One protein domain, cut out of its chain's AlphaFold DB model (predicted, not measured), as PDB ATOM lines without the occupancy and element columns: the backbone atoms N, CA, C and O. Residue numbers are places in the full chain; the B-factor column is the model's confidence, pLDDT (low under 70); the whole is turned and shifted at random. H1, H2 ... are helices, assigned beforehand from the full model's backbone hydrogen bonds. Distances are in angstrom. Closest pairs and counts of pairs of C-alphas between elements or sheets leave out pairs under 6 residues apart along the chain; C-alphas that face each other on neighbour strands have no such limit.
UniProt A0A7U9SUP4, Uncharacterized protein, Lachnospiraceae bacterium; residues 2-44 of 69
ATOM      1  N   ARG A   2     -20.343  46.021  -4.417       85.88
ATOM      2  CA  ARG A   2     -20.338  45.386  -5.747       85.88
ATOM      3  C   ARG A   2     -18.918  45.141  -6.275       85.88
ATOM      4  O   ARG A   2     -18.627  44.018  -6.649       85.88
ATOM      5  N   ASP A   3     -18.018  46.109  -6.116       91.31
ATOM      6  CA  ASP A   3     -16.616  45.991  -6.567       91.31
ATOM      7  C   ASP A   3     -15.842  44.882  -5.834       91.31
ATOM      8  O   ASP A   3     -14.992  44.196  -6.394       91.31
ATOM      9  N   VAL A   4     -16.170  44.671  -4.554       91.62
ATOM     10  CA  VAL A   4     -15.574  43.604  -3.737       91.62
ATOM     11  C   VAL A   4     -16.081  42.236  -4.196       91.62
ATOM     12  O   VAL A   4     -15.306  41.291  -4.258       91.62
ATOM     13  N   LEU A   5     -17.365  42.125  -4.546       90.19
ATOM     14  CA  LEU A   5     -17.943  40.890  -5.079       90.19
ATOM     15  C   LEU A   5     -17.380  40.543  -6.459       90.19
ATOM     16  O   LEU A   5     -17.087  39.376  -6.698       90.19
ATOM     17  N   GLU A   6     -17.184  41.534  -7.330       94.38
ATOM     18  CA  GLU A   6     -16.497  41.346  -8.615       94.38
ATOM     19  C   GLU A   6     -15.060  40.876  -8.415       94.38
ATOM     20  O   GLU A   6     -14.672  39.862  -8.982       94.38
ATOM     21  N   SER A   7     -14.311  41.507  -7.509       91.88
ATOM     22  CA  SER A   7     -12.936  41.089  -7.203       91.88
ATOM     23  C   SER A   7     -12.860  39.654  -6.665       91.88
ATOM     24  O   SER A   7     -11.940  38.909  -6.992       91.88
ATOM     25  N   ILE A   8     -13.830  39.244  -5.837       90.81
ATOM     26  CA  ILE A   8     -13.920  37.863  -5.340       90.81
ATOM     27  C   ILE A   8     -14.250  36.908  -6.488       90.81
ATOM     28  O   ILE A   8     -13.672  35.826  -6.563       90.81
ATOM     29  N   ARG A   9     -15.162  37.292  -7.384       90.38
ATOM     30  CA  ARG A   9     -15.533  36.473  -8.539       90.38
ATOM     31  C   ARG A   9     -14.336  36.250  -9.461       90.38
ATOM     32  O   ARG A   9     -14.013  35.100  -9.744       90.38
ATOM     33  N   ASP A  10     -13.628  37.319  -9.813       92.44
ATOM     34  CA  ASP A  10     -12.426  37.269 -10.648       92.44
ATOM     35  C   ASP A  10     -11.325  36.412 -10.013       92.44
ATOM     36  O   ASP A  10     -10.633  35.657 -10.695       92.44
ATOM     37  N   PHE A  11     -11.188  36.464  -8.686       88.81
ATOM     38  CA  PHE A  11     -10.251  35.617  -7.954       88.81
ATOM     39  C   PHE A  11     -10.565  34.118  -8.112       88.81
ATOM     40  O   PHE A  11      -9.644  33.315  -8.275       88.81
ATOM     41  N   PHE A  12     -11.844  33.731  -8.087       85.00
ATOM     42  CA  PHE A  12     -12.262  32.337  -8.277       85.00
ATOM     43  C   PHE A  12     -12.248  31.889  -9.745       85.00
ATOM     44  O   PHE A  12     -11.959  30.722 -10.001       85.00
ATOM     45  N   GLU A  13     -12.550  32.783 -10.690       88.88
ATOM     46  CA  GLU A  13     -12.575  32.484 -12.132       88.88
ATOM     47  C   GLU A  13     -11.175  32.431 -12.763       88.88
ATOM     48  O   GLU A  13     -11.007  31.840 -13.830       88.88
ATOM     49  N   ARG A  14     -10.156  33.010 -12.116       88.75
ATOM     50  CA  ARG A  14      -8.767  32.961 -12.589       88.75
ATOM     51  C   ARG A  14      -8.256  31.522 -12.675       88.75
ATOM     52  O   ARG A  14      -8.482  30.725 -11.771       88.75
ATOM     53  N   ASP A  15      -7.475  31.203 -13.703       89.00
ATOM     54  CA  ASP A  15      -6.735  29.943 -13.757       89.00
ATOM     55  C   ASP A  15      -5.601  29.918 -12.722       89.00
ATOM     56  O   ASP A  15      -4.728  30.789 -12.686       89.00
ATOM     57  N   TRP A  16      -5.611  28.885 -11.880       90.25
ATOM     58  CA  TRP A  16      -4.638  28.692 -10.807       90.25
ATOM     59  C   TRP A  16      -3.637  27.603 -11.171       90.25
ATOM     60  O   TRP A  16      -4.023  26.471 -11.494       90.25
ATOM     61  N   THR A  17      -2.350  27.892 -11.006       93.44
ATOM     62  CA  THR A  17      -1.321  26.851 -11.039       93.44
ATOM     63  C   THR A  17      -1.478  25.898  -9.844       93.44
ATOM     64  O   THR A  17      -2.038  26.273  -8.806       93.44
ATOM     65  N   PRO A  18      -0.965  24.656  -9.931       91.88
ATOM     66  CA  PRO A  18      -1.038  23.703  -8.823       91.88
ATOM     67  C   PRO A  18      -0.454  24.250  -7.511       91.88
ATOM     68  O   PRO A  18      -1.027  24.026  -6.448       91.88
ATOM     69  N   ALA A  19       0.646  25.006  -7.585       93.88
ATOM     70  CA  ALA A  19       1.287  25.609  -6.418       93.88
ATOM     71  C   ALA A  19       0.400  26.671  -5.753       93.88
ATOM     72  O   ALA A  19       0.242  26.665  -4.532       93.88
ATOM     73  N   GLU A  20      -0.231  27.546  -6.538       91.69
ATOM     74  CA  GLU A  20      -1.113  28.574  -5.985       91.69
ATOM     75  C   GLU A  20      -2.366  27.958  -5.340       91.69
ATOM     76  O   GLU A  20      -2.790  28.416  -4.282       91.69
ATOM     77  N   LYS A  21      -2.921  26.873  -5.908       91.38
ATOM     78  CA  LYS A  21      -4.039  26.133  -5.287       91.38
ATOM     79  C   LYS A  21      -3.668  25.607  -3.900       91.38
ATOM     80  O   LYS A  21      -4.438  25.765  -2.955       91.38
ATOM     81  N   VAL A  22      -2.482  25.009  -3.771       95.31
ATOM     82  CA  VAL A  22      -1.967  24.515  -2.483       95.31
ATOM     83  C   VAL A  22      -1.823  25.661  -1.485       95.31
ATOM     84  O   VAL A  22      -2.218  25.524  -0.330       95.31
ATOM     85  N   LEU A  23      -1.313  26.806  -1.936       95.25
ATOM     86  CA  LEU A  23      -1.088  27.974  -1.090       95.25
ATOM     87  C   LEU A  23      -2.408  28.570  -0.574       95.25
ATOM     88  O   LEU A  23      -2.514  28.879   0.611       95.25
ATOM     89  N   VAL A  24      -3.449  28.636  -1.413       94.00
ATOM     90  CA  VAL A  24      -4.800  29.063  -0.995       94.00
ATOM     91  C   VAL A  24      -5.389  28.108   0.042       94.00
ATOM     92  O   VAL A  24      -5.886  28.561   1.072       94.00
ATOM     93  N   ILE A  25      -5.300  26.794  -0.187       94.06
ATOM     94  CA  ILE A  25      -5.788  25.787   0.771       94.06
ATOM     95  C   ILE A  25      -5.057  25.929   2.111       94.06
ATOM     96  O   ILE A  25      -5.702  25.954   3.161       94.06
ATOM     97  N   LEU A  26      -3.731  26.080   2.082       96.56
ATOM     98  CA  LEU A  26      -2.915  26.296   3.276       96.56
ATOM     99  C   LEU A  26      -3.349  27.564   4.025       96.56
ATOM    100  O   LEU A  26      -3.546  27.520   5.239       96.56
ATOM    101  N   CYS A  27      -3.558  28.675   3.314       95.56
ATOM    102  CA  CYS A  27      -4.075  29.909   3.901       95.56
ATOM    103  C   CYS A  27      -5.427  29.691   4.590       95.56
ATOM    104  O   CYS A  27      -5.598  30.117   5.730       95.56
ATOM    105  N   CYS A  28      -6.368  28.992   3.952       95.00
ATOM    106  CA  CYS A  28      -7.665  28.671   4.554       95.00
ATOM    107  C   CYS A  28      -7.521  27.842   5.839       95.00
ATOM    108  O   CYS A  28      -8.183  28.137   6.835       95.00
ATOM    109  N   VAL A  29      -6.633  26.840   5.845       95.94
ATOM    110  CA  VAL A  29      -6.350  26.021   7.035       95.94
ATOM    111  C   VAL A  29      -5.772  26.877   8.160       95.94
ATOM    112  O   VAL A  29      -6.284  26.836   9.277       95.94
ATOM    113  N   LEU A  30      -4.756  27.697   7.876       95.25
ATOM    114  CA  LEU A  30      -4.123  28.570   8.869       95.25
ATOM    115  C   LEU A  30      -5.112  29.587   9.451       95.25
ATOM    116  O   LEU A  30      -5.146  29.783  10.665       95.25
ATOM    117  N   LEU A  31      -5.966  30.183   8.615       95.75
ATOM    118  CA  LEU A  31      -7.033  31.074   9.075       95.75
ATOM    119  C   LEU A  31      -8.024  30.345   9.989       95.75
ATOM    120  O   LEU A  31      -8.434  30.900  11.009       95.75
ATOM    121  N   GLY A  32      -8.379  29.100   9.657       94.44
ATOM    122  CA  GLY A  32      -9.209  28.240  10.499       94.44
ATOM    123  C   GLY A  32      -8.563  27.941  11.852       94.44
ATOM    124  O   GLY A  32      -9.229  28.042  12.879       94.44
ATOM    125  N   VAL A  33      -7.260  27.651  11.867       92.88
ATOM    126  CA  VAL A  33      -6.479  27.429  13.093       92.88
ATOM    127  C   VAL A  33      -6.472  28.685  13.962       92.88
ATOM    128  O   VAL A  33      -6.852  28.614  15.129       92.88
ATOM    129  N   VAL A  34      -6.126  29.849  13.401       92.00
ATOM    130  CA  VAL A  34      -6.114  31.128  14.132       92.00
ATOM    131  C   VAL A  34      -7.500  31.447  14.691       92.00
ATOM    132  O   VAL A  34      -7.632  31.736  15.877       92.00
ATOM    133  N   LYS A  35      -8.556  31.330  13.876       87.94
ATOM    134  CA  LYS A  35      -9.944  31.502  14.332       87.94
ATOM    135  C   LYS A  35     -10.299  30.528  15.451       87.94
ATOM    136  O   LYS A  35     -10.923  30.944  16.424       87.94
ATOM    137  N   GLY A  36      -9.906  29.265  15.327       86.12
ATOM    138  CA  GLY A  36     -10.108  28.241  16.348       86.12
ATOM    139  C   GLY A  36      -9.465  28.630  17.676       86.12
ATOM    140  O   GLY A  36     -10.143  28.613  18.699       86.12
ATOM    141  N   PHE A  37      -8.210  29.081  17.651       82.62
ATOM    142  CA  PHE A  37      -7.502  29.581  18.832       82.62
ATOM    143  C   PHE A  37      -8.109  30.863  19.410       82.62
ATOM    144  O   PHE A  37      -8.179  31.002  20.625       82.62
ATOM    145  N   CYS A  38      -8.595  31.789  18.582       83.94
ATOM    146  CA  CYS A  38      -9.280  32.981  19.084       83.94
ATOM    147  C   CYS A  38     -10.632  32.646  19.742       83.94
ATOM    148  O   CYS A  38     -11.054  33.340  20.664       83.94
ATOM    149  N   LEU A  39     -11.322  31.597  19.279       79.25
ATOM    150  CA  LEU A  39     -12.624  31.164  19.811       79.25
ATOM    151  C   LEU A  39     -12.513  30.166  20.977       79.25
ATOM    152  O   LEU A  39     -13.457  30.035  21.757       79.25
ATOM    153  N   ALA A  40     -11.376  29.486  21.111       71.44
ATOM    154  CA  ALA A  40     -11.022  28.586  22.207       71.44
ATOM    155  C   ALA A  40     -11.250  29.189  23.619       71.44
ATOM    156  O   ALA A  40     -12.018  28.604  24.393       71.44
ATOM    157  N   PRO A  41     -10.722  30.387  23.964       67.44
ATOM    158  CA  PRO A  41     -10.905  30.971  25.297       67.44
ATOM    159  C   PRO A  41     -12.365  31.341  25.591       67.44
ATOM    160  O   PRO A  41     -12.822  31.192  26.722       67.44
ATOM    161  N   ILE A  42     -13.136  31.739  24.569       66.75
ATOM    162  CA  ILE A  42     -14.566  32.075  24.701       66.75
ATOM    163  C   ILE A  42     -15.389  30.832  25.086       66.75
ATOM    164  O   ILE A  42     -16.412  30.943  25.758       66.75
ATOM    165  N   LYS A  43     -14.929  29.632  24.707       58.97
ATOM    166  CA  LYS A  43     -15.560  28.348  25.049       58.97
ATOM    167  C   LYS A  43     -14.959  27.664  26.287       58.97
ATOM    168  O   LYS A  43     -15.278  26.501  26.518       58.97
ATOM    169  N   ARG A  44     -14.117  28.349  27.082       59.44
ATOM    170  CA  ARG A  44     -13.381  27.763  28.229       59.44
ATOM    171  C   ARG A  44     -12.568  26.506  27.857       59.44
ATOM    172  O   ARG A  44     -12.405  25.610  28.679       59.44
TER     173      ARG A  44
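What this domain is: This is residues 2 to 44 of the 69 residues of an uncharacterized protein of Lachnospiraceae bacterium (UniProt A0A7U9SUP4). One long helix, H2, makes the long arm of an open V, and a shorter helix, H1, makes the other arm; the link of residues 14 to 17 forms the corner. The arms spread apart, and no core lies between them. The printed part has 43 residues with two named helices, H1 then H2, and no named strand; the class is all helix. It is extended, with a radius of gyration of the C-alphas of 14.6 A, and flat, spanning 42 by 29 by 7 A.

Where its parts are: H2, residues 18 to 39, measures 31.8 A from C-alpha 18 at (-1.038, 23.703, -8.823) to C-alpha 39 at (-12.624, 31.164, 19.811). H1, residues 2 to 13, measures 16.4 A and begins at C-alpha 2 at (-20.338, 45.386, -5.747).

How they stand to each other: H2 and H1 are apart, with no C-alpha of the one within 8 A of the other. A tight link of four residues joins them. In both helices every O i to N i+4 pair is within hydrogen-bond range. Residues 2 to 15, 17 to 23 and 25 to 44 stand free.

The domain as a whole: The two C-alphas farthest apart, those of Asp 15 and Arg 44, are 42.6 A apart. The printed part has no cut. Its mean pLDDT is 88.1, with residues 41 to 44 under 70.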